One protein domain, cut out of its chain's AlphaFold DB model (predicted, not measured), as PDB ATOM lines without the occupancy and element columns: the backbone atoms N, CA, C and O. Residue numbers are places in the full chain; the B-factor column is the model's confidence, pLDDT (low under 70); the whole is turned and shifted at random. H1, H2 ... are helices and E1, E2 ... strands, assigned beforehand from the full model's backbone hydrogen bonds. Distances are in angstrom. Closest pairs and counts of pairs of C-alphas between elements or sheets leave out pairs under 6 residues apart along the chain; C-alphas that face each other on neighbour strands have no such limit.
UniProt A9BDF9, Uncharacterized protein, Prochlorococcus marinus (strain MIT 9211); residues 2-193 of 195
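This is residues 2 to 193 of the 195 residues of an uncharacterized protein of Prochlorococcus marinus (strain MIT 9211) (UniProt A9BDF9). A large, twisted sheet runs through the domain: the long strands E1 to E4 form a wall, E12, E11 and E8 carry it on, and a small sheet of E5, E7 and E10 packs on the E8 and E11 part, making a sandwich only partly face to face. Residues 2 to 16 of helix H1 and loop residues 132 to 138 stick out. The printed part has 192 residues and is mostly strand, with H1, E1 to E12 and H2 in that order; E1 to E4 are a meander, each strand the antiparallel neighbour of the one before. The large sheet is mixed and branched at E12; the small one is antiparallel, in the order E5, E7, E10. The whole is compact, with a radius of gyration of the C-alphas of 18.1 A, and spans 58 by 40 by 30 A.

H1, residues 2 to 19, is on neither sheet; every O i to N i+4 pair in it is within hydrogen-bond range. E1, residues 24 to 29, forms a hairpin with E2, residues 38 to 50, with N 26 and O 43 2.8 A apart. E2 forms a hairpin with E3, residues 53 to 68, with N 44 and O 59 at 2.8 A. E3 bends by 54 degrees at residue 64 and forms a hairpin with E4, residues 71 to 87, with N 60 and O 81 at 2.9 A; E4 bends by 85 degrees at residue 74. E12, residues 176 to 187, is antiparallel to E4, with N 84 and O 179 at 2.8 A. E6, residues 100 to 102, is parallel to E12, with N 101 and O 185 at 2.9 A. On the other side of E12, E11, residues 163 to 173, forms a hairpin with it, with N 169 and O 180 at 2.9 A. E8, residues 122 to 129, is antiparallel to E11, with N 125 and O 170 at 2.9 A, and forms a hairpin with E9, residues 145 to 147, with N 124 and O 145 at 2.9 A. In the small sheet the inner strand E7, residues 106 to 113, has N 112 2.9 A from O 94 of E5, residues 93 to 96, and N 109 2.8 A from O 154 of E10, residues 151 to 157. The closest C-alphas of E8 and E10, Gly 124 and Leu 152, are 6.8 A apart. H2, residues 190 to 193, is on the large sheet and too short for an O i to N i+4 pair; its closest C-alpha to E6 is Leu 193, 6.0 A from Ile 100.

H1 begins at C-alpha 2 (467.342, 280.741, 376.203) and is 26.3 A long. E2 measures 39.0 A, E3 46.3 A, E4 41.7 A, E11 32.6 A and E12 36.3 A. H2 ends at C-alpha 193 (487.236, 295.093, 393.218).

The C-alphas farthest apart, Gly 69 and Asp 119, are 59.1 A apart. The printed part has no cut; its long link is E8 to E9. The pLDDT is under 70 at residues 2 to 6, 131 to 140 and 148.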
ATOM      1  N   SER A   2     467.405 281.476 374.914       57.06
ATOM      2  CA  SER A   2     467.342 280.741 376.203       57.06
ATOM      3  C   SER A   2     467.432 279.214 376.054       57.06
ATOM      4  O   SER A   2     468.059 278.551 376.878       57.06
ATOM      5  N   THR A   3     466.844 278.660 374.991       59.69
ATOM      6  CA  THR A   3     466.840 277.216 374.707       59.69
ATOM      7  C   THR A   3     468.234 276.686 374.375       59.69
ATOM      8  O   THR A   3     468.619 275.634 374.877       59.69
ATOM      9  N   ASP A   4     469.020 277.443 373.609       65.31
ATOM     10  CA  ASP A   4     470.374 277.050 373.189       65.31
ATOM     11  C   ASP A   4     471.320 276.954 374.395       65.31
ATOM     12  O   ASP A   4     472.002 275.950 374.574       65.31
ATOM     13  N   ILE A   5     471.258 277.939 375.302       61.16
ATOM     14  CA  ILE A   5     472.019 277.942 376.563       61.16
ATOM     15  C   ILE A   5     471.666 276.719 377.424       61.16
ATOM     16  O   ILE A   5     472.549 276.098 378.015       61.16
ATOM     17  N   ALA A   6     470.380 276.361 377.501       66.12
ATOM     18  CA  ALA A   6     469.926 275.216 378.286       66.12
ATOM     19  C   ALA A   6     470.412 273.876 377.705       66.12
ATOM     20  O   ALA A   6     470.770 272.974 378.466       66.12
ATOM     21  N   ILE A   7     470.453 273.749 376.375       71.69
ATOM     22  CA  ILE A   7     470.954 272.551 375.688       71.69
ATOM     23  C   ILE A   7     472.461 272.394 375.919       71.69
ATOM     24  O   ILE A   7     472.891 271.317 376.339       71.69
ATOM     25  N   THR A   8     473.245 273.460 375.730       78.38
ATOM     26  CA  THR A   8     474.701 273.430 375.930       78.38
ATOM     27  C   THR A   8     475.067 273.094 377.376       78.38
ATOM     28  O   THR A   8     475.846 272.175 377.607       78.38
ATOM     29  N   LEU A   9     474.428 273.735 378.363       75.75
ATOM     30  CA  LEU A   9     474.652 273.431 379.785       75.75
ATOM     31  C   LEU A   9     474.325 271.976 380.128       75.75
ATOM     32  O   LEU A   9     475.030 271.343 380.912       75.75
ATOM     33  N   LYS A  10     473.249 271.429 379.546       79.44
ATOM     34  CA  LYS A  10     472.885 270.025 379.748       79.44
ATOM     35  C   LYS A  10     473.956 269.097 379.179       79.44
ATOM     36  O   LYS A  10     474.297 268.124 379.843       79.44
ATOM     37  N   GLN A  11     474.485 269.378 377.989       81.81
ATOM     38  CA  GLN A  11     475.567 268.586 377.395       81.81
ATOM     39  C   GLN A  11     476.851 268.660 378.226       81.81
ATOM     40  O   GLN A  11     477.369 267.615 378.612       81.81
ATOM     41  N   GLU A  12     477.300 269.861 378.598       80.94
ATOM     42  CA  GLU A  12     478.484 270.059 379.447       80.94
ATOM     43  C   GLU A  12     478.364 269.318 380.783       80.94
ATOM     44  O   GLU A  12     479.301 268.648 381.218       80.94
ATOM     45  N   TYR A  13     477.187 269.382 381.412       85.31
ATOM     46  CA  TYR A  13     476.896 268.648 382.639       85.31
ATOM     47  C   TYR A  13     476.990 267.129 382.440       85.31
ATOM     48  O   TYR A  13     477.613 266.434 383.243       85.31
ATOM     49  N   GLN A  14     476.412 266.600 381.359       88.00
ATOM     50  CA  GLN A  14     476.479 265.169 381.056       88.00
ATOM     51  C   GLN A  14     477.917 264.715 380.768       88.00
ATOM     52  O   GLN A  14     478.350 263.684 381.281       88.00
ATOM     53  N   ASP A  15     478.688 265.489 380.007       87.38
ATOM     54  CA  ASP A  15     480.087 265.169 379.706       87.38
ATOM     55  C   ASP A  15     480.995 265.298 380.932       87.38
ATOM     56  O   ASP A  15     481.975 264.559 381.081       87.38
ATOM     57  N   PHE A  16     480.663 266.200 381.855       87.62
ATOM     58  CA  PHE A  16     481.297 266.250 383.163       87.62
ATOM     59  C   PHE A  16     481.017 264.974 383.967       87.62
ATOM     60  O   PHE A  16     481.963 264.345 384.440       87.62
ATOM     61  N   LEU A  17     479.758 264.533 384.063       89.44
ATOM     62  CA  LEU A  17     479.397 263.319 384.805       89.44
ATOM     63  C   LEU A  17     479.975 262.037 384.198       89.44
ATOM     64  O   LEU A  17     480.362 261.139 384.938       89.44
ATOM     65  N   LYS A  18     480.123 261.949 382.871       87.69
ATOM     66  CA  LYS A  18     480.851 260.829 382.241       87.69
ATOM     67  C   LYS A  18     482.299 260.754 382.729       87.69
ATOM     68  O   LYS A  18     482.847 259.667 382.919       87.69
ATOM     69  N   ARG A  19     482.941 261.910 382.925       84.62
ATOM     70  CA  ARG A  19     484.326 261.989 383.407       84.62
ATOM     71  C   ARG A  19     484.417 261.763 384.913       84.62
ATOM     72  O   ARG A  19     485.338 261.059 385.325       84.62
ATOM     73  N   PHE A  20     483.464 262.286 385.682       87.75
ATOM     74  CA  PHE A  20     483.407 262.280 387.145       87.75
ATOM     75  C   PHE A  20     482.043 261.756 387.641       87.75
ATOM     76  O   PHE A  20     481.216 262.535 388.117       87.75
ATOM     77  N   PRO A  21     481.783 260.439 387.538       87.00
ATOM     78  CA  PRO A  21     480.457 259.869 387.808       87.00
ATOM     79  C   PRO A  21     480.032 259.973 389.277       87.00
ATOM     80  O   PRO A  21     478.843 260.046 389.567       87.00
ATOM     81  N   ASN A  22     480.999 260.044 390.195       90.44
ATOM     82  CA  ASN A  22     480.772 260.160 391.636       90.44
ATOM     83  C   ASN A  22     480.942 261.608 392.120       90.44
ATOM     84  O   ASN A  22     481.476 261.847 393.200       90.44
ATOM     85  N   ALA A  23     480.641 262.597 391.276       93.50
ATOM     86  CA  ALA A  23     480.762 263.996 391.663       93.50
ATOM     87  C   ALA A  23     479.643 264.404 392.630       93.50
ATOM     88  O   ALA A  23     478.459 264.334 392.303       93.50
ATOM     89  N   GLU A  24     480.032 264.897 393.797       95.25
ATOM     90  CA  GLU A  24     479.151 265.484 394.794       95.25
ATOM     91  C   GLU A  24     479.127 267.002 394.638       95.25
ATOM     92  O   GLU A  24     480.170 267.660 394.584       95.25
ATOM     93  N   TRP A  25     477.921 267.562 394.595       93.62
ATOM     94  CA  TRP A  25     477.687 268.989 394.410       93.62
ATOM     95  C   TRP A  25     477.094 269.566 395.684       93.62
ATOM     96  O   TRP A  25     476.085 269.089 396.195       93.62
ATOM     97  N   THR A  26     477.701 270.631 396.189       96.56
ATOM     98  CA  THR A  26     477.165 271.405 397.304       96.56
ATOM     99  C   THR A  26     476.912 272.822 396.834       96.56
ATOM    100  O   THR A  26     477.838 273.519 396.426       96.56
ATOM    101  N   ILE A  27     475.659 273.258 396.925       95.44
ATOM    102  CA  ILE A  27     475.244 274.621 396.605       95.44
ATOM    103  C   ILE A  27     474.755 275.270 397.893       95.44
ATOM    104  O   ILE A  27     473.885 274.734 398.577       95.44
ATOM    105  N   LYS A  28     475.321 276.426 398.235       96.94
ATOM    106  CA  LYS A  28     474.937 277.203 399.417       96.94
ATOM    107  C   LYS A  28     474.654 278.649 399.018       96.94
ATOM    108  O   LYS A  28     475.431 279.206 398.241       96.94
ATOM    109  N   PRO A  29     473.610 279.292 399.567       95.56
ATOM    110  CA  PRO A  29     473.465 280.739 399.479       95.56
ATOM    111  C   PRO A  29     474.733 281.440 399.979       95.56
ATOM    112  O   PRO A  29     475.340 281.030 400.970       95.56
ATOM    113  N   GLY A  30     475.160 282.473 399.265       93.50
ATOM    114  CA  GLY A  30     476.213 283.378 399.699       93.50
ATOM    115  C   GLY A  30     475.637 284.649 400.321       93.50
ATOM    116  O   GLY A  30     474.425 284.853 400.382       93.50
ATOM    117  N   LYS A  31     476.524 285.527 400.798       91.44
ATOM    118  CA  LYS A  31     476.124 286.852 401.288       91.44
ATOM    119  C   LYS A  31     475.647 287.714 400.117       91.44
ATOM    120  O   LYS A  31     476.179 287.601 399.011       91.44
ATOM    121  N   LYS A  32     474.672 288.585 400.368       89.94
ATOM    122  CA  LYS A  32     474.283 289.616 399.402       89.94
ATOM    123  C   LYS A  32     475.495 290.503 399.099       89.94
ATOM    124  O   LYS A  32     476.270 290.809 400.005       89.94
ATOM    125  N   LEU A  33     475.662 290.847 397.831       91.75
ATOM    126  CA  LEU A  33     476.732 291.714 397.345       91.75
ATOM    127  C   LEU A  33     476.426 293.182 397.658       91.75
ATOM    128  O   LEU A  33     475.278 293.527 397.962       91.75
ATOM    129  N   LYS A  34     477.435 294.056 397.584       88.50
ATOM    130  CA  LYS A  34     477.274 295.501 397.824       88.50
ATOM    131  C   LYS A  34     476.320 296.139 396.821       88.50
ATOM    132  O   LYS A  34     475.542 297.017 397.176       88.50
ATOM    133  N   ASP A  35     476.331 295.636 395.592       87.31
ATOM    134  CA  ASP A  35     475.426 296.036 394.513       87.31
ATOM    135  C   ASP A  35     474.026 295.395 394.601       87.31
ATOM    136  O   ASP A  35     473.248 295.437 393.647       87.31
ATOM    137  N   ASN A  36     473.685 294.806 395.752       89.12
ATOM    138  CA  ASN A  36     472.428 294.124 396.049       89.12
ATOM    139  C   ASN A  36     472.153 292.829 395.274       89.12
ATOM    140  O   ASN A  36     471.074 292.250 395.451       89.12
ATOM    141  N   ARG A  37     473.086 292.314 394.474       92.19
ATOM    142  CA  ARG A  37     472.883 291.005 393.848       92.19
ATOM    143  C   ARG A  37     472.937 289.880 394.877       92.19
ATOM    144  O   ARG A  37     473.665 289.932 395.872       92.19
ATOM    145  N   GLU A  38     472.144 288.843 394.630       93.88
ATOM    146  CA  GLU A  38     472.243 287.592 395.376       93.88
ATOM    147  C   GLU A  38     473.510 286.840 394.945       93.88
ATOM    148  O   GLU A  38     473.984 286.999 393.816       93.88
ATOM    149  N   SER A  39     474.055 286.002 395.832       95.56
ATOM    150  CA  SER A  39     475.192 285.148 395.492       95.56
ATOM    151  C   SER A  39     474.996 283.690 395.902       95.56
ATOM    152  O   SER A  39     474.205 283.374 396.792       95.56
ATOM    153  N   LEU A  40     475.707 282.790 395.224       96.00
ATOM    154  CA  LEU A  40     475.746 281.352 395.490       96.00
ATOM    155  C   LEU A  40     477.198 280.892 395.560       96.00
ATOM    156  O   LEU A  40     478.033 281.330 394.772       96.00
ATOM    157  N   ASN A  41     477.470 279.972 396.475       97.06
ATOM    158  CA  ASN A  41     478.716 279.226 396.534       97.06
ATOM    159  C   ASN A  41     478.437 277.799 396.071       97.06
ATOM    160  O   ASN A  41     477.628 277.093 396.676       97.06
ATOM    161  N   LEU A  42     479.121 277.386 395.015       95.81
ATOM    162  CA  LEU A  42     479.135 276.029 394.506       95.81
ATOM    163  C   LEU A  42     480.464 275.378 394.891       95.81
ATOM    164  O   LEU A  42     481.530 275.982 394.779       95.81
ATOM    165  N   SER A  43     480.408 274.139 395.356       97.19
ATOM    166  CA  SER A  43     481.580 273.294 395.562       97.19
ATOM    167  C   SER A  43     481.317 271.922 394.968       97.19
ATOM    168  O   SER A  43     480.252 271.350 395.193       97.19
ATOM    169  N   ILE A  44     482.289 271.409 394.222       96.19
ATOM    170  CA  ILE A  44     482.254 270.082 393.618       96.19
ATOM    171  C   ILE A  44     483.406 269.280 394.200       96.19
ATOM    172  O   ILE A  44     484.537 269.769 394.272       96.19
ATOM    173  N   ARG A  45     483.120 268.046 394.602       96.69
ATOM    174  CA  ARG A  45     484.133 267.056 394.961       96.69
ATOM    175  C   ARG A  45     483.893 265.788 394.172       96.69
ATOM    176  O   ARG A  45     482.750 265.406 393.972       96.69
ATOM    177  N   SER A  46     484.947 265.137 393.705       95.31
ATOM    178  CA  SER A  46     484.811 263.832 393.062       95.31
ATOM    179  C   SER A  46     486.044 262.982 393.295       95.31
ATOM    180  O   SER A  46     487.162 263.495 393.300       95.31
ATOM    181  N   GLU A  47     485.826 261.681 393.438       93.38
ATOM    182  CA  GLU A  47     486.871 260.669 393.425       93.38
ATOM    183  C   GLU A  47     486.651 259.723 392.243       93.38
ATOM    184  O   GLU A  47     485.553 259.195 392.034       93.38
ATOM    185  N   LYS A  48     487.719 259.476 391.484       90.44
ATOM    186  CA  LYS A  48     487.736 258.503 390.393       90.44
ATOM    187  C   LYS A  48     488.977 257.632 390.471       90.44
ATOM    188  O   LYS A  48     490.087 258.144 390.535       90.44
ATOM    189  N   LYS A  49     488.801 256.318 390.358       89.75
ATOM    190  CA  LYS A  49     489.909 255.372 390.184       89.75
ATOM    191  C   LYS A  49     490.092 255.058 388.701       89.75
ATOM    192  O   LYS A  49     489.123 254.734 388.019       89.75
ATOM    193  N   LEU A  50     491.319 255.167 388.203       86.75
ATOM    194  CA  LEU A  50     491.693 254.834 386.827       86.75
ATOM    195  C   LEU A  50     493.122 254.286 386.817       86.75
ATOM    196  O   LEU A  50     494.020 254.932 387.349       86.75
ATOM    197  N   ASN A  51     493.338 253.113 386.215       84.38
ATOM    198  CA  ASN A  51     494.655 252.467 386.086       84.38
ATOM    199  C   ASN A  51     495.448 252.419 387.406       84.38
ATOM    200  O   ASN A  51     496.621 252.778 387.454       84.38
ATOM    201  N   ASN A  52     494.784 251.996 388.486       84.31
ATOM    202  CA  ASN A  52     495.346 251.904 389.838       84.31
ATOM    203  C   ASN A  52     495.752 253.245 390.489       84.31
ATOM    204  O   ASN A  52     496.360 253.243 391.556       84.31
ATOM    205  N   GLN A  53     495.374 254.378 389.887       87.88
ATOM    206  CA  GLN A  53     495.554 255.720 390.434       87.88
ATOM    207  C   GLN A  53     494.202 256.304 390.853       87.88
ATOM    208  O   GLN A  53     493.211 256.211 390.122       87.88
ATOM    209  N   THR A  54     494.165 256.938 392.023       91.38
ATOM    210  CA  THR A  54     493.007 257.715 392.474       91.38
ATOM    211  C   THR A  54     493.177 259.176 392.069       91.38
ATOM    212  O   THR A  54     494.199 259.794 392.361       91.38
ATOM    213  N   TYR A  55     492.154 259.725 391.423       93.06
ATOM    214  CA  TYR A  55     492.028 261.123 391.039       93.06
ATOM    215  C   TYR A  55     490.998 261.796 391.938       93.06
ATOM    216  O   TYR A  55     489.850 261.356 392.002       93.06
ATOM    217  N   LEU A  56     491.406 262.869 392.604       94.56
ATOM    218  CA  LEU A  56     490.566 263.685 393.471       94.56
ATOM    219  C   LEU A  56     490.378 265.057 392.833       94.56
ATOM    220  O   LEU A  56     491.348 265.787 392.635       94.56
ATOM    221  N   LEU A  57     489.134 265.402 392.521       95.50
ATOM    222  CA  LEU A  57     488.744 266.724 392.049       95.50
ATOM    223  C   LEU A  57     488.152 267.522 393.211       95.50
ATOM    224  O   LEU A  57     487.217 267.064 393.865       95.50
ATOM    225  N   GLU A  58     488.644 268.738 393.410       96.50
ATOM    226  CA  GLU A  58     487.973 269.794 394.164       96.50
ATOM    227  C   GLU A  58     487.768 270.987 393.231       96.50
ATOM    228  O   GLU A  58     488.720 271.457 392.618       96.50
ATOM    229  N   ALA A  59     486.551 271.510 393.136       96.94
ATOM    230  CA  ALA A  59     486.289 272.770 392.452       96.94
ATOM    231  C   ALA A  59     485.390 273.661 393.302       96.94
ATOM    232  O   ALA A  59     484.484 273.172 393.981       96.94
ATOM    233  N   LYS A  60     485.629 274.971 393.264       97.44
ATOM    234  CA  LYS A  60     484.777 275.965 393.920       97.44
ATOM    235  C   LYS A  60     484.473 277.098 392.964       97.44
ATOM    236  O   LYS A  60     485.346 277.548 392.228       97.44
ATOM    237  N   GLN A  61     483.238 277.575 393.022       96.50
ATOM    238  CA  GLN A  61     482.779 278.712 392.242       96.50
ATOM    239  C   GLN A  61     481.872 279.589 393.106       96.50
ATOM    240  O   GLN A  61     480.984 279.085 393.796       96.50
ATOM    241  N   LYS A  62     482.074 280.905 393.055       96.50
ATOM    242  CA  LYS A  62     481.154 281.891 393.621       96.50
ATOM    243  C   LYS A  62     480.485 282.650 392.485       96.50
ATOM    244  O   LYS A  62     481.160 283.197 391.615       96.50
ATOM    245  N   LEU A  63     479.161 282.694 392.502       94.94
ATOM    246  CA  LEU A  63     478.337 283.319 391.472       94.94
ATOM    247  C   LEU A  63     477.540 284.474 392.068       94.94
ATOM    248  O   LEU A  63     476.996 284.331 393.158       94.94
ATOM    249  N   ALA A  64     477.412 285.569 391.329       95.06
ATOM    250  CA  ALA A  64     476.392 286.589 391.523       95.06
ATOM    251  C   ALA A  64     475.255 286.366 390.528       95.06
ATOM    252  O   ALA A  64     475.502 285.979 389.382       95.06
ATOM    253  N   PHE A  65     474.021 286.662 390.914       93.25
ATOM    254  CA  PHE A  65     472.903 286.606 389.982       93.25
ATOM    255  C   PHE A  65     471.794 287.596 390.337       93.25
ATOM    256  O   PHE A  65     471.652 288.043 391.477       93.25
ATOM    257  N   THR A  66     470.998 287.925 389.323       91.50
ATOM    258  CA  THR A  66     469.792 288.747 389.445       91.50
ATOM    259  C   THR A  66     468.591 287.916 389.022       91.50
ATOM    260  O   THR A  66     468.660 287.175 388.033       91.50
ATOM    261  N   LYS A  67     467.495 288.043 389.770       89.12
ATOM    262  CA  LYS A  67     466.224 287.383 389.486       89.12
ATOM    263  C   LYS A  67     465.179 288.388 389.017       89.12
ATOM    264  O   LYS A  67     465.142 289.513 389.503       89.12
ATOM    265  N   GLU A  68     464.301 287.933 388.135       89.81
ATOM    266  CA  GLU A  68     463.014 288.559 387.848       89.81
ATOM    267  C   GLU A  68     461.925 287.507 388.102       89.81
ATOM    268  O   GLU A  68     461.876 286.458 387.450       89.81
ATOM    269  N   GLY A  69     461.119 287.723 389.147       88.38
ATOM    270  CA  GLY A  69     460.272 286.673 389.715       88.38
ATOM    271  C   GLY A  69     461.099 285.440 390.107       88.38
ATOM    272  O   GLY A  69     462.075 285.541 390.850       88.38
ATOM    273  N   ASN A  70     460.744 284.275 389.558       85.00
ATOM    274  CA  ASN A  70     461.431 283.003 389.825       85.00
ATOM    275  C   ASN A  70     462.522 282.655 388.795       85.00
ATOM    276  O   ASN A  70     463.011 281.526 388.779       85.00
ATOM    277  N   ARG A  71     462.897 283.586 387.908       82.81
ATOM    278  CA  ARG A  71     463.863 283.331 386.830       82.81
ATOM    279  C   ARG A  71     465.159 284.087 387.062       82.81
ATOM    280  O   ARG A  71     465.140 285.282 387.328       82.81
ATOM    281  N   ILE A  72     466.290 283.399 386.908       85.69
ATOM    282  CA  ILE A  72     467.604 284.044 386.840       85.69
ATOM    283  C   ILE A  72     467.737 284.688 385.459       85.69
ATOM    284  O   ILE A  72     467.710 283.985 384.452       85.69
ATOM    285  N   ILE A  73     467.894 286.009 385.426       87.00
ATOM    286  CA  ILE A  73     468.019 286.786 384.181       87.00
ATOM    287  C   ILE A  73     469.463 287.205 383.890       87.00
ATOM    288  O   ILE A  73     469.819 287.466 382.745       87.00
ATOM    289  N   ARG A  74     470.322 287.235 384.915       87.50
ATOM    290  CA  ARG A  74     471.745 287.557 384.781       87.50
ATOM    291  C   ARG A  74     472.559 286.725 385.758       87.50
ATOM    292  O   ARG A  74     472.148 286.561 386.904       87.50
ATOM    293  N   LYS A  75     473.722 286.249 385.313       90.75
ATOM    294  CA  LYS A  75     474.727 285.583 386.147       90.75
ATOM    295  C   LYS A  75     476.105 286.189 385.909       90.75
ATOM    296  O   LYS A  75     476.419 286.590 384.792       90.75
ATOM    297  N   GLU A  76     476.931 286.205 386.943       92.00
ATOM    298  CA  GLU A  76     478.348 286.546 386.874       92.00
ATOM    299  C   GLU A  76     479.135 285.586 387.770       92.00
ATOM    300  O   GLU A  76     478.738 285.328 388.900       92.00
ATOM    301  N   ILE A  77     480.256 285.064 387.277       93.75
ATOM    302  CA  ILE A  77     481.205 284.298 388.093       93.75
ATOM    303  C   ILE A  77     482.151 285.294 388.762       93.75
ATOM    304  O   ILE A  77     482.902 285.986 388.072       93.75
ATOM    305  N   LEU A  78     482.099 285.348 390.092       94.31
ATOM    306  CA  LEU A  78     482.948 286.200 390.922       94.31
ATOM    307  C   LEU A  78     484.296 285.540 391.204       94.31
ATOM    308  O   LEU A  78     485.321 286.208 391.182       94.31
ATOM    309  N   SER A  79     484.291 284.231 391.451       95.44
ATOM    310  CA  SER A  79     485.506 283.442 391.644       95.44
ATOM    311  C   SER A  79     485.303 282.012 391.176       95.44
ATOM    312  O   SER A  79     484.190 281.484 391.221       95.44
ATOM    313  N   GLU A  80     486.375 281.396 390.692       96.38
ATOM    314  CA  GLU A  80     486.363 280.022 390.203       96.38
ATOM    315  C   GLU A  80     487.766 279.429 390.255       96.38
ATOM    316  O   GLU A  80     488.723 280.034 389.762       96.38
ATOM    317  N   TYR A  81     487.879 278.234 390.828       97.44
ATOM    318  CA  TYR A  81     489.083 277.423 390.719       97.44
ATOM    319  C   TYR A  81     488.758 275.931 390.757       97.44
ATOM    320  O   TYR A  81     487.734 275.511 391.307       97.44
ATOM    321  N   SER A  82     489.666 275.123 390.219       96.25
ATOM    322  CA  SER A  82     489.664 273.673 390.398       96.25
ATOM    323  C   SER A  82     491.065 273.148 390.681       96.25
ATOM    324  O   SER A  82     492.059 273.728 390.250       96.25
ATOM    325  N   ILE A  83     491.130 272.054 391.433       96.88
ATOM    326  CA  ILE A  83     492.340 271.314 391.762       96.88
ATOM    327  C   ILE A  83     492.047 269.838 391.501       96.88
ATOM    328  O   ILE A  83     491.184 269.246 392.149       96.88
ATOM    329  N   LEU A  84     492.776 269.246 390.564       95.31
ATOM    330  CA  LEU A  84     492.781 267.817 390.293       95.31
ATOM    331  C   LEU A  84     494.076 267.222 390.837       95.31
ATOM    332  O   LEU A  84     495.167 267.680 390.504       95.31
ATOM    333  N   ARG A  85     493.964 266.199 391.679       95.06
ATOM    334  CA  ARG A  85     495.096 265.573 392.367       95.06
ATOM    335  C   ARG A  85     495.131 264.097 392.043       95.06
ATOM    336  O   ARG A  85     494.121 263.418 392.181       95.06
ATOM    337  N   ALA A  86     496.304 263.602 391.701       94.19
ATOM    338  CA  ALA A  86     496.597 262.186 391.592       94.19
ATOM    339  C   ALA A  86     497.799 261.904 392.494       94.19
ATOM    340  O   ALA A  86     498.922 261.812 392.005       94.19
ATOM    341  N   LEU A  87     497.562 261.844 393.808       90.38
ATOM    342  CA  LEU A  87     498.601 261.758 394.837       90.38
ATOM    343  C   LEU A  87     498.483 260.464 395.643       90.38
ATOM    344  O   LEU A  87     497.381 260.023 395.960       90.38
ATOM    345  N   LYS A  88     499.627 259.907 396.046       88.12
ATOM    346  CA  LYS A  88     499.710 258.773 396.980       88.12
ATOM    347  C   LYS A  88     499.291 259.149 398.402       88.12
ATOM    348  O   LYS A  88     498.779 258.305 399.130       88.12
ATOM    349  N   SER A  89     499.520 260.401 398.802       85.75
ATOM    350  CA  SER A  89     499.194 260.907 400.134       85.75
ATOM    351  C   SER A  89     498.468 262.263 400.056       85.75
ATOM    352  O   SER A  89     498.676 263.022 399.103       85.75
ATOM    353  N   PRO A  90     497.597 262.604 401.026       84.81
ATOM    354  CA  PRO A  90     496.948 263.910 401.049       84.81
ATOM    355  C   PRO A  90     497.961 265.046 401.235       84.81
ATOM    356  O   PRO A  90     498.715 265.068 402.215       84.81
ATOM    357  N   LEU A  91     497.917 266.033 400.343       87.19
ATOM    358  CA  LEU A  91     498.735 267.245 400.397       87.19
ATOM    359  C   LEU A  91     497.825 268.472 400.422       87.19
ATOM    360  O   LEU A  91     497.004 268.641 399.525       87.19
ATOM    361  N   GLN A  92     497.942 269.332 401.429       90.56
ATOM    362  CA  GLN A  92     497.187 270.587 401.445       90.56
ATOM    363  C   GLN A  92     497.848 271.601 400.509       90.56
ATOM    364  O   GLN A  92     499.072 271.617 400.379       90.56
ATOM    365  N   ILE A  93     497.021 272.385 399.814       92.56
ATOM    366  CA  ILE A  93     497.481 273.419 398.884       92.56
ATOM    367  C   ILE A  93     496.717 274.694 399.181       92.56
ATOM    368  O   ILE A  93     495.483 274.663 399.181       92.56
ATOM    369  N   SER A  94     497.448 275.786 399.361       94.94
ATOM    370  CA  SER A  94     496.881 277.128 399.420       94.94
ATOM    371  C   SER A  94     497.037 277.824 398.079       94.94
ATOM    372  O   SER A  94     498.078 277.735 397.429       94.94
ATOM    373  N   LEU A  95     495.967 278.493 397.656       96.19
ATOM    374  CA  LEU A  95     495.930 279.299 396.443       96.19
ATOM    375  C   LEU A  95     495.788 280.762 396.856       96.19
ATOM    376  O   LEU A  95     494.675 281.224 397.111       96.19
ATOM    377  N   ASN A  96     496.902 281.487 396.891       96.56
ATOM    378  CA  ASN A  96     496.896 282.928 397.114       96.56
ATOM    379  C   ASN A  96     496.976 283.601 395.746       96.56
ATOM    380  O   ASN A  96     498.027 284.034 395.285       96.56
ATOM    381  N   ILE A  97     495.838 283.597 395.058       96.81
ATOM    382  CA  ILE A  97     495.675 284.214 393.745       96.81
ATOM    383  C   ILE A  97     494.403 285.058 393.819       96.81
ATOM    384  O   ILE A  97     493.335 284.480 394.064       96.81
ATOM    385  N   PRO A  98     494.470 286.383 393.601       96.94
ATOM    386  CA  PRO A  98     493.291 287.237 393.644       96.94
ATOM    387  C   PRO A  98     492.164 286.726 392.738       96.94
ATOM    388  O   PRO A  98     492.386 286.132 391.683       96.94
ATOM    389  N   ASP A  99     490.920 286.947 393.146       96.62
ATOM    390  CA  ASP A  99     489.752 286.671 392.301       96.62
ATOM    391  C   ASP A  99     489.528 287.769 391.262       96.62
ATOM    392  O   ASP A  99     489.000 287.509 390.180       96.62
ATOM    393  N   ILE A 100     489.961 288.984 391.585       96.50
ATOM    394  CA  ILE A 100     489.747 290.186 390.798       96.50
ATOM    395  C   ILE A 100     490.940 291.131 390.933       96.50
ATOM    396  O   ILE A 100     491.504 291.271 392.018       96.50
ATOM    397  N   VAL A 101     491.323 291.767 389.828       97.19
ATOM    398  CA  VAL A 101     492.414 292.747 389.753       97.19
ATOM    399  C   VAL A 101     492.037 293.888 388.813       97.19
ATOM    400  O   VAL A 101     491.189 293.718 387.931       97.19
ATOM    401  N   LEU A 102     492.671 295.049 388.979       97.94
ATOM    402  CA  LEU A 102     492.514 296.163 388.045       97.94
ATOM    403  C   LEU A 102     493.331 295.923 386.778       97.94
ATOM    404  O   LEU A 102     494.303 295.176 386.795       97.94
ATOM    405  N   THR A 103     492.959 296.552 385.671       97.62
ATOM    406  CA  THR A 103     493.759 296.571 384.439       97.62
ATOM    407  C   THR A 103     495.143 297.190 384.670       97.62
ATOM    408  O   THR A 103     495.252 298.221 385.331       97.62
ATOM    409  N   GLY A 104     496.193 296.598 384.096       96.94
ATOM    410  CA  GLY A 104     497.578 297.088 384.153       96.94
ATOM    411  C   GLY A 104     498.316 296.936 385.491       96.94
ATOM    412  O   GLY A 104     499.502 297.267 385.556       96.94
ATOM    413  N   THR A 105     497.667 296.441 386.549       97.12
ATOM    414  CA  THR A 105     498.287 296.252 387.870       97.12
ATOM    415  C   THR A 105     499.046 294.935 387.974       97.12
ATOM    416  O   THR A 105     498.604 293.913 387.446       97.12
ATOM    417  N   ASN A 106     500.137 294.933 388.737       97.81
ATOM    418  CA  ASN A 106     500.797 293.697 389.139       97.81
ATOM    419  C   ASN A 106     500.016 293.008 390.258       97.81
ATOM    420  O   ASN A 106     499.449 293.668 391.131       97.81
ATOM    421  N   TYR A 107     500.007 291.684 390.227       97.44
ATOM    422  CA  TYR A 107     499.475 290.849 391.290       97.44
ATOM    423  C   TYR A 107     500.269 289.553 391.382       97.44
ATOM    424  O   TYR A 107     500.828 289.073 390.392       97.44
ATOM    425  N   ASP A 108     500.276 288.987 392.581       97.31
ATOM    426  CA  ASP A 108     501.015 287.770 392.866       97.31
ATOM    427  C   ASP A 108     500.128 286.535 392.719       97.31
ATOM    428  O   ASP A 108     498.899 286.565 392.877       97.31
ATOM    429  N   ILE A 109     500.781 285.451 392.327       96.50
ATOM    430  CA  ILE A 109     500.198 284.147 392.082       96.50
ATOM    431  C   ILE A 109     501.028 283.161 392.883       96.50
ATOM    432  O   ILE A 109     502.073 282.701 392.410       96.50
ATOM    433  N   ASP A 110     500.528 282.818 394.066       96.25
ATOM    434  CA  ASP A 110     501.201 281.862 394.934       96.25
ATOM    435  C   ASP A 110     500.362 280.593 395.068       96.25
ATOM    436  O   ASP A 110     499.186 280.607 395.447       96.25
ATOM    437  N   ILE A 111     500.992 279.467 394.754       95.44
ATOM    438  CA  ILE A 111     500.454 278.125 394.935       95.44
ATOM    439  C   ILE A 111     501.381 277.420 395.909       95.44
ATOM    440  O   ILE A 111     502.474 277.006 395.538       95.44
ATOM    441  N   ILE A 112     500.945 277.285 397.153       93.94
ATOM    442  CA  ILE A 112     501.793 276.834 398.255       93.94
ATOM    443  C   ILE A 112     501.435 275.393 398.599       93.94
ATOM    444  O   ILE A 112     500.267 275.081 398.835       93.94
ATOM    445  N   LEU A 113     502.431 274.509 398.636       92.12
ATOM    446  CA  LEU A 113     502.301 273.173 399.205       92.12
ATOM    447  C   LEU A 113     502.592 273.273 400.705       92.12
ATOM    448  O   LEU A 113     503.713 273.546 401.119       92.12
ATOM    449  N   GLU A 114     501.576 273.037 401.529       88.00
ATOM    450  CA  GLU A 114     501.659 273.298 402.976       88.00
ATOM    451  C   GLU A 114     502.585 272.333 403.728       88.00
ATOM    452  O   GLU A 114     503.028 272.610 404.843       88.00
ATOM    453  N   LYS A 115     502.867 271.159 403.151       84.12
ATOM    454  CA  LYS A 115     503.806 270.205 403.750       84.12
ATOM    455  C   LYS A 115     505.212 270.445 403.195       84.12
ATOM    456  O   LYS A 115     505.358 270.474 401.973       84.12
ATOM    457  N   PRO A 116     506.246 270.513 404.056       75.38
ATOM    458  CA  PRO A 116     507.630 270.588 403.608       75.38
ATOM    459  C   PRO A 116     507.991 269.412 402.701       75.38
ATOM    460  O   PRO A 116     507.619 268.269 402.981       75.38
ATOM    461  N   LEU A 117     508.782 269.686 401.666       76.31
ATOM    462  CA  LEU A 117     509.221 268.686 400.690       76.31
ATOM    463  C   LEU A 117     510.265 267.699 401.245       76.31
ATOM    464  O   LEU A 117     510.538 266.683 400.609       76.31
ATOM    465  N   LYS A 118     510.814 267.962 402.442       78.06
ATOM    466  CA  LYS A 118     511.985 267.265 403.004       78.06
ATOM    467  C   LYS A 118     513.139 267.297 401.991       78.06
ATOM    468  O   LYS A 118     513.575 268.386 401.645       78.06
ATOM    469  N   ASP A 119     513.559 266.139 401.489       75.06
ATOM    470  CA  ASP A 119     514.624 265.986 400.486       75.06
ATOM    471  C   ASP A 119     514.075 265.888 399.047       75.06
ATOM    472  O   ASP A 119     514.810 265.621 398.098       75.06
ATOM    473  N   GLY A 120     512.758 266.033 398.876       77.75
ATOM    474  CA  GLY A 120     512.095 265.955 397.583       77.75
ATOM    475  C   GLY A 120     512.253 267.238 396.770       77.75
ATOM    476  O   GLY A 120     512.120 268.341 397.292       77.75
ATOM    477  N   ILE A 121     512.455 267.084 395.464       84.25
ATOM    478  CA  ILE A 121     512.356 268.176 394.492       84.25
ATOM    479  C   ILE A 121     510.991 268.066 393.816       84.25
ATOM    480  O   ILE A 121     510.572 266.970 393.431       84.25
ATOM    481  N   ILE A 122     510.301 269.193 393.662       91.19
ATOM    482  CA  ILE A 122     509.127 269.277 392.793       91.19
ATOM    483  C   ILE A 122     509.515 269.972 391.495       91.19
ATOM    484  O   ILE A 122     510.436 270.786 391.459       91.19
ATOM    485  N   ALA A 123     508.790 269.666 390.431       93.00
ATOM    486  CA  ALA A 123     508.828 270.450 389.211       93.00
ATOM    487  C   ALA A 123     507.451 271.056 388.982       93.00
ATOM    488  O   ALA A 123     506.436 270.391 389.194       93.00
ATOM    489  N   GLY A 124     507.391 272.301 388.533       93.31
ATOM    490  CA  GLY A 124     506.113 272.923 388.249       93.31
ATOM    491  C   GLY A 124     506.157 273.942 387.135       93.31
ATOM    492  O   GLY A 124     507.211 274.445 386.747       93.31
ATOM    493  N   GLY A 125     504.974 274.208 386.605       93.06
ATOM    494  CA  GLY A 125     504.734 275.191 385.567       93.06
ATOM    495  C   GLY A 125     503.479 275.986 385.887       93.06
ATOM    496  O   GLY A 125     502.543 275.476 386.504       93.06
ATOM    497  N   LEU A 126     503.479 277.254 385.481       93.44
ATOM    498  CA  LEU A 126     502.378 278.188 385.684       93.44
ATOM    499  C   LEU A 126     502.261 279.095 384.459       93.44
ATOM    500  O   LEU A 126     503.169 279.877 384.154       93.44
ATOM    501  N   ILE A 127     501.124 279.009 383.777       92.31
ATOM    502  CA  ILE A 127     500.867 279.750 382.541       92.31
ATOM    503  C   ILE A 127     499.490 280.404 382.550       92.31
ATOM    504  O   ILE A 127     498.524 279.888 383.116       92.31
ATOM    505  N   ALA A 128     499.425 281.551 381.884       91.31
ATOM    506  CA  ALA A 128     498.183 282.183 381.494       91.31
ATOM    507  C   ALA A 128     497.593 281.409 380.306       91.31
ATOM    508  O   ALA A 128     498.311 281.033 379.382       91.31
ATOM    509  N   ILE A 129     496.287 281.170 380.336       86.50
ATOM    510  CA  ILE A 129     495.542 280.488 379.283       86.50
ATOM    511  C   ILE A 129     494.738 281.534 378.520       86.50
ATOM    512  O   ILE A 129     493.999 282.316 379.124       86.50
ATOM    513  N   GLU A 130     494.860 281.535 377.197       72.81
ATOM    514  CA  GLU A 130     494.021 282.378 376.349       72.81
ATOM    515  C   GLU A 130     492.579 281.836 376.314       72.81
ATOM    516  O   GLU A 130     492.374 280.613 376.289       72.81
ATOM    517  N   PRO A 131     491.561 282.717 376.294       65.31
ATOM    518  CA  PRO A 131     490.170 282.301 376.164       65.31
ATOM    519  C   PRO A 131     489.971 281.361 374.965       65.31
ATOM    520  O   PRO A 131     490.409 281.656 373.858       65.31
ATOM    521  N   GLY A 132     489.312 280.220 375.186       59.59
ATOM    522  CA  GLY A 132     489.017 279.242 374.131       59.59
ATOM    523  C   GLY A 132     490.126 278.229 373.819       59.59
ATOM    524  O   GLY A 132     489.892 277.349 372.998       59.59
ATOM    525  N   ARG A 133     491.296 278.285 374.480       58.16
ATOM    526  CA  ARG A 133     492.387 277.307 374.259       58.16
ATOM    527  C   ARG A 133     492.303 276.027 375.075       58.16
ATOM    528  O   ARG A 133     493.038 275.095 374.783       58.16
ATOM    529  N   ILE A 134     491.414 275.954 376.061       55.78
ATOM    530  CA  ILE A 134     491.077 274.676 376.699       55.78
ATOM    531  C   ILE A 134     489.921 274.079 375.904       55.78
ATOM    532  O   ILE A 134     488.757 274.181 376.290       55.78
ATOM    533  N   THR A 135     490.235 273.519 374.742       52.78
ATOM    534  CA  THR A 135     489.337 272.585 374.059       52.78
ATOM    535  C   THR A 135     489.564 271.189 374.643       52.78
ATOM    536  O   THR A 135     490.566 270.940 375.311       52.78
ATOM    537  N   ASN A 136     488.612 270.273 374.449       53.31
ATOM    538  CA  ASN A 136     488.585 268.952 375.096       53.31
ATOM    539  C   ASN A 136     489.816 268.047 374.833       53.31
ATOM    540  O   ASN A 136     489.844 266.942 375.371       53.31
ATOM    541  N   GLU A 137     490.814 268.473 374.050       47.06
ATOM    542  CA  GLU A 137     491.880 267.595 373.549       47.06
ATOM    543  C   GLU A 137     493.314 268.143 373.694       47.06
ATOM    544  O   GLU A 137     494.251 267.355 373.598       47.06
ATOM    545  N   GLU A 138     493.529 269.423 374.028       54.44
ATOM    546  CA  GLU A 138     494.886 269.979 374.160       54.44
ATOM    547  C   GLU A 138     495.017 270.890 375.388       54.44
ATOM    548  O   GLU A 138     494.580 272.040 375.401       54.44
ATOM    549  N   PHE A 139     495.666 270.388 376.445       59.91
ATOM    550  CA  PHE A 139     496.246 271.290 377.438       59.91
ATOM    551  C   PHE A 139     497.453 271.991 376.801       59.91
ATOM    552  O   PHE A 139     498.285 271.310 376.193       59.91
ATOM    553  N   PRO A 140     497.590 273.323 376.939       67.25
ATOM    554  CA  PRO A 140     498.755 274.030 376.423       67.25
ATOM    555  C   PRO A 140     500.041 273.405 376.973       67.25
ATOM    556  O   PRO A 140     500.112 273.071 378.160       67.25
ATOM    557  N   GLN A 141     501.051 273.250 376.109       74.81
ATOM    558  CA  GLN A 141     502.355 272.741 376.527       74.81
ATOM    559  C   GLN A 141     502.883 273.601 377.675       74.81
ATOM    560  O   GLN A 141     503.062 274.812 377.536       74.81
ATOM    561  N   MET A 142     503.101 272.963 378.821       83.81
ATOM    562  CA  MET A 142     503.530 273.632 380.036       83.81
ATOM    563  C   MET A 142     504.941 273.153 380.383       83.81
ATOM    564  O   MET A 142     505.094 272.007 380.811       83.81
ATOM    565  N   PRO A 143     505.978 273.989 380.194       84.50
ATOM    566  CA  PRO A 143     507.314 273.632 380.640       84.50
ATOM    567  C   PRO A 143     507.315 273.542 382.167       84.50
ATOM    568  O   PRO A 143     506.851 274.456 382.853       84.50
ATOM    569  N   LEU A 144     507.820 272.426 382.687       89.62
ATOM    570  CA  LEU A 144     508.001 272.221 384.118       89.62
ATOM    571  C   LEU A 144     509.456 272.500 384.465       89.62
ATOM    572  O   LEU A 144     510.360 271.913 383.872       89.62
ATOM    573  N   MET A 145     509.671 273.386 385.429       89.31
ATOM    574  CA  MET A 145     510.997 273.688 385.954       89.31
ATOM    575  C   MET A 145     511.097 273.167 387.387       89.31
ATOM    576  O   MET A 145     510.096 273.232 388.107       89.31
ATOM    577  N   PRO A 146     512.263 272.650 387.813       89.88
ATOM    578  CA  PRO A 146     512.506 272.365 389.221       89.88
ATOM    579  C   PRO A 146     512.218 273.608 390.062       89.88
ATOM    580  O   PRO A 146     512.601 274.713 389.672       89.88
ATOM    581  N   THR A 147     511.549 273.441 391.198       84.12
ATOM    582  CA  THR A 147     511.315 274.546 392.129       84.12
ATOM    583  C   THR A 147     511.931 274.230 393.480       84.12
ATOM    584  O   THR A 147     511.733 273.153 394.039       84.12
ATOM    585  N   GLU A 148     512.689 275.190 394.001       69.94
ATOM    586  CA  GLU A 148     513.372 275.072 395.295       69.94
ATOM    587  C   GLU A 148     512.489 275.548 396.457       69.94
ATOM    588  O   GLU A 148     512.697 275.193 397.614       69.94
ATOM    589  N   SER A 149     511.452 276.323 396.145       71.38
ATOM    590  CA  SER A 149     510.389 276.697 397.067       71.38
ATOM    591  C   SER A 149     509.291 275.633 397.041       71.38
ATOM    592  O   SER A 149     508.961 275.125 395.971       71.38
ATOM    593  N   GLY A 150     508.696 275.308 398.193       83.50
ATOM    594  CA  GLY A 150     507.591 274.344 398.340       83.50
ATOM    595  C   GLY A 150     506.273 274.785 397.690       83.50
ATOM    596  O   GLY A 150     505.224 274.735 398.318       83.50
ATOM    597  N   GLY A 151     506.312 275.276 396.457       90.31
ATOM    598  CA  GLY A 151     505.208 275.910 395.760       90.31
ATOM    599  C   GLY A 151     505.655 276.627 394.487       90.31
ATOM    600  O   GLY A 151     506.843 276.673 394.164       90.31
ATOM    601  N   LEU A 152     504.682 277.200 393.783       92.88
ATOM    602  CA  LEU A 152     504.877 278.029 392.597       92.88
ATOM    603  C   LEU A 152     504.559 279.476 392.941       92.88
ATOM    604  O   LEU A 152     503.493 279.748 393.487       92.88
ATOM    605  N   PHE A 153     505.466 280.377 392.586       93.00
ATOM    606  CA  PHE A 153     505.369 281.797 392.907       93.00
ATOM    607  C   PHE A 153     505.664 282.604 391.652       93.00
ATOM    608  O   PHE A 153     506.667 282.367 390.970       93.00
ATOM    609  N   LYS A 154     504.774 283.534 391.313       92.50
ATOM    610  CA  LYS A 154     504.935 284.399 390.145       92.50
ATOM    611  C   LYS A 154     504.217 285.718 390.363       92.50
ATOM    612  O   LYS A 154     503.042 285.719 390.699       92.50
ATOM    613  N   SER A 155     504.889 286.822 390.055       95.56
ATOM    614  CA  SER A 155     504.221 288.111 389.871       95.56
ATOM    615  C   SER A 155     503.849 288.278 388.398       95.56
ATOM    616  O   SER A 155     504.647 287.969 387.505       95.56
ATOM    617  N   ALA A 156     502.622 288.712 388.127       94.56
ATOM    618  CA  ALA A 156     502.108 288.914 386.779       94.56
ATOM    619  C   ALA A 156     501.445 290.286 386.656       94.56
ATOM    620  O   ALA A 156     500.768 290.745 387.573       94.56
ATOM    621  N   GLN A 157     501.592 290.915 385.492       96.62
ATOM    622  CA  GLN A 157     500.852 292.126 385.164       96.62
ATOM    623  C   GLN A 157     499.506 291.753 384.541       96.62
ATOM    624  O   GLN A 157     499.440 290.916 383.636       96.62
ATOM    625  N   SER A 158     498.425 292.365 385.014       96.12
ATOM    626  CA  SER A 158     497.119 292.203 384.386       96.12
ATOM    627  C   SER A 158     497.067 292.908 383.019       96.12
ATOM    628  O   SER A 158     497.685 293.959 382.826       96.12
ATOM    629  N   PRO A 159     496.302 292.367 382.055       95.12
ATOM    630  CA  PRO A 159     496.028 293.030 380.786       95.12
ATOM    631  C   PRO A 159     495.491 294.457 380.953       95.12
ATOM    632  O   PRO A 159     494.830 294.786 381.938       95.12
ATOM    633  N   LEU A 160     495.720 295.295 379.939       95.81
ATOM    634  CA  LEU A 160     495.202 296.669 379.896       95.81
ATOM    635  C   LEU A 160     493.701 296.744 379.586       95.81
ATOM    636  O   LEU A 160     493.084 297.784 379.792       95.81
ATOM    637  N   ASN A 161     493.113 295.648 379.105       95.56
ATOM    638  CA  ASN A 161     491.694 295.566 378.784       95.56
ATOM    639  C   ASN A 161     490.954 294.727 379.837       95.56
ATOM    640  O   ASN A 161     491.468 293.675 380.235       95.56
ATOM    641  N   PRO A 162     489.744 295.140 380.260       96.06
ATOM    642  CA  PRO A 162     488.890 294.325 381.113       96.06
ATOM    643  C   PRO A 162     488.569 292.978 380.473       96.06
ATOM    644  O   PRO A 162     488.460 292.854 379.252       96.06
ATOM    645  N   GLY A 163     488.368 291.964 381.306       93.94
ATOM    646  CA  GLY A 163     488.097 290.623 380.817       93.94
ATOM    647  C   GLY A 163     488.313 289.551 381.868       93.94
ATOM    648  O   GLY A 163     488.169 289.772 383.071       93.94
ATOM    649  N   ILE A 164     488.629 288.353 381.392       93.12
ATOM    650  CA  ILE A 164     488.884 287.191 382.233       93.12
ATOM    651  C   ILE A 164     490.252 286.643 381.857       93.12
ATOM    652  O   ILE A 164     490.490 286.326 380.693       93.12
ATOM    653  N   GLN A 165     491.119 286.497 382.853       93.06
ATOM    654  CA  GLN A 165     492.358 285.744 382.738       93.06
ATOM    655  C   GLN A 165     492.179 284.402 383.433       93.06
ATOM    656  O   GLN A 165     491.745 284.341 384.584       93.06
ATOM    657  N   GLN A 166     492.538 283.323 382.751       93.44
ATOM    658  CA  GLN A 166     492.611 282.005 383.365       93.44
ATOM    659  C   GLN A 166     494.074 281.604 383.530       93.44
ATOM    660  O   GLN A 166     494.896 281.855 382.650       93.44
ATOM    661  N   TRP A 167     494.391 281.003 384.670       94.75
ATOM    662  CA  TRP A 167     495.693 280.439 384.995       94.75
ATOM    663  C   TRP A 167     495.577 278.926 385.072       94.75
ATOM    664  O   TRP A 167     494.626 278.412 385.665       94.75
ATOM    665  N   ALA A 168     496.548 278.226 384.494       94.25
ATOM    666  CA  ALA A 168     496.777 276.808 384.726       94.25
ATOM    667  C   ALA A 168     498.122 276.620 385.413       94.25
ATOM    668  O   ALA A 168     499.112 277.248 385.034       94.25
ATOM    669  N   ALA A 169     498.151 275.703 386.371       94.75
ATOM    670  CA  ALA A 169     499.383 275.217 386.956       94.75
ATOM    671  C   ALA A 169     499.410 273.692 386.975       94.75
ATOM    672  O   ALA A 169     498.378 273.045 387.167       94.75
ATOM    673  N   LEU A 170     500.601 273.134 386.803       94.56
ATOM    674  CA  LEU A 170     500.884 271.716 386.968       94.56
ATOM    675  C   LEU A 170     502.066 271.593 387.920       94.56
ATOM    676  O   LEU A 170     503.086 272.250 387.727       94.56
ATOM    677  N   ILE A 171     501.920 270.760 388.944       93.81
ATOM    678  CA  ILE A 171     502.976 270.440 389.900       93.81
ATOM    679  C   ILE A 171     503.193 268.931 389.863       93.81
ATOM    680  O   ILE A 171     502.278 268.150 390.137       93.81
ATOM    681  N   ALA A 172     504.416 268.539 389.532       92.75
ATOM    682  CA  ALA A 172     504.930 267.193 389.675       92.75
ATOM    683  C   ALA A 172     505.657 267.079 391.016       92.75
ATOM    684  O   ALA A 172     506.726 267.653 391.220       92.75
ATOM    685  N   HIS A 173     505.043 266.343 391.934       91.81
ATOM    686  CA  HIS A 173     505.548 266.049 393.268       91.81
ATOM    687  C   HIS A 173     505.949 264.560 393.345       91.81
ATOM    688  O   HIS A 173     505.358 263.743 392.637       91.81
ATOM    689  N   PRO A 174     506.889 264.146 394.217       88.94
ATOM    690  CA  PRO A 174     507.239 262.725 394.391       88.94
ATOM    691  C   PRO A 174     506.042 261.793 394.680       88.94
ATOM    692  O   PRO A 174     506.017 260.627 394.276       88.94
ATOM    693  N   ASP A 175     505.013 262.326 395.342       89.00
ATOM    694  CA  ASP A 175     503.751 261.617 395.612       89.00
ATOM    695  C   ASP A 175     502.779 261.583 394.423       89.00
ATOM    696  O   ASP A 175     501.816 260.817 394.471       89.00
ATOM    697  N   GLY A 176     502.997 262.377 393.371       91.50
ATOM    698  CA  GLY A 176     502.187 262.374 392.154       91.50
ATOM    699  C   GLY A 176     501.943 263.760 391.550       91.50
ATOM    700  O   GLY A 176     502.741 264.678 391.710       91.50
ATOM    701  N   LEU A 177     500.830 263.910 390.830       93.06
ATOM    702  CA  LEU A 177     500.538 265.104 390.028       93.06
ATOM    703  C   LEU A 177     499.407 265.943 390.621       93.06
ATOM    704  O   LEU A 177     498.427 265.414 391.153       93.06
ATOM    705  N   ILE A 178     499.522 267.258 390.463       95.00
ATOM    706  CA  ILE A 178     498.492 268.232 390.821       95.00
ATOM    707  C   ILE A 178     498.297 269.182 389.644       95.00
ATOM    708  O   ILE A 178     499.230 269.884 389.268       95.00
ATOM    709  N   ALA A 179     497.083 269.250 389.108       95.00
ATOM    710  CA  ALA A 179     496.685 270.247 388.122       95.00
ATOM    711  C   ALA A 179     495.720 271.248 388.760       95.00
ATOM    712  O   ALA A 179     494.788 270.859 389.464       95.00
ATOM    713  N   ILE A 180     495.937 272.536 388.520       96.06
ATOM    714  CA  ILE A 180     495.133 273.625 389.072       96.06
ATOM    715  C   ILE A 180     494.674 274.512 387.927       96.06
ATOM    716  O   ILE A 180     495.457 274.832 387.034       96.06
ATOM    717  N   THR A 181     493.422 274.957 387.984       95.31
ATOM    718  CA  THR A 181     492.962 276.096 387.188       95.31
ATOM    719  C   THR A 181     492.378 277.161 388.101       95.31
ATOM    720  O   THR A 181     491.694 276.840 389.071       95.31
ATOM    721  N   LYS A 182     492.654 278.431 387.804       96.31
ATOM    722  CA  LYS A 182     492.150 279.581 388.562       96.31
ATOM    723  C   LYS A 182     491.720 280.677 387.604       96.31
ATOM    724  O   LYS A 182     492.465 281.050 386.703       96.31
ATOM    725  N   ARG A 183     490.531 281.222 387.828       95.50
ATOM    726  CA  ARG A 183     490.030 282.404 387.130       95.50
ATOM    727  C   ARG A 183     490.380 283.673 387.904       95.50
ATOM    728  O   ARG A 183     490.198 283.712 389.120       95.50
ATOM    729  N   VAL A 184     490.794 284.710 387.186       96.31
ATOM    730  CA  VAL A 184     490.975 286.080 387.679       96.31
ATOM    731  C   VAL A 184     490.153 287.016 386.793       96.31
ATOM    732  O   VAL A 184     490.306 287.025 385.570       96.31
ATOM    733  N   LYS A 185     489.242 287.785 387.390       95.50
ATOM    734  CA  LYS A 185     488.496 288.836 386.692       95.50
ATOM    735  C   LYS A 185     489.367 290.091 386.605       95.50
ATOM    736  O   LYS A 185     489.955 290.508 387.595       95.50
ATOM    737  N   ILE A 186     489.437 290.701 385.431       96.38
ATOM    738  CA  ILE A 186     490.146 291.963 385.214       96.38
ATOM    739  C   ILE A 186     489.099 293.047 385.004       96.38
ATOM    740  O   ILE A 186     488.246 292.920 384.122       96.38
ATOM    741  N   VAL A 187     489.160 294.100 385.812       96.25
ATOM    742  CA  VAL A 187     488.215 295.222 385.777       96.25
ATOM    743  C   VAL A 187     488.935 296.533 385.510       96.25
ATOM    744  O   VAL A 187     490.091 296.696 385.882       96.25
ATOM    745  N   SER A 188     488.257 297.478 384.866       96.62
ATOM    746  CA  SER A 188     488.773 298.843 384.686       96.62
ATOM    747  C   SER A 188     488.329 299.790 385.799       96.62
ATOM    748  O   SER A 188     488.955 300.827 385.986       96.62
ATOM    749  N   ASN A 189     487.250 299.466 386.522       94.19
ATOM    750  CA  ASN A 189     486.730 300.303 387.600       94.19
ATOM    751  C   ASN A 189     487.144 299.749 388.983       94.19
ATOM    752  O   ASN A 189     486.779 298.615 389.307       94.19
ATOM    753  N   PRO A 190     487.849 300.536 389.822       92.62
ATOM    754  CA  PRO A 190     488.163 300.182 391.209       92.62
ATOM    755  C   PRO A 190     486.961 299.761 392.062       92.62
ATOM    756  O   PRO A 190     487.112 298.888 392.916       92.62
ATOM    757  N   ASP A 191     485.771 300.311 391.813       89.94
ATOM    758  CA  ASP A 191     484.560 299.967 392.571       89.94
ATOM    759  C   ASP A 191     484.161 298.494 392.405       89.94
ATOM    760  O   ASP A 191     483.509 297.915 393.275       89.94
ATOM    761  N   GLU A 192     484.587 297.853 391.312       87.38
ATOM    762  CA  GLU A 192     484.301 296.445 391.059       87.38
ATOM    763  C   GLU A 192     485.187 295.489 391.864       87.38
ATOM    764  O   GLU A 192     484.831 294.318 391.965       87.38
ATOM    765  N   LEU A 193     486.305 295.945 392.456       87.19
ATOM    766  CA  LEU A 193     487.236 295.093 393.218       87.19
ATOM    767  C   LEU A 193     486.587 294.416 394.431       87.19
ATOM    768  O   LEU A 193     487.071 293.390 394.907       87.19
TER     769      LEU A 193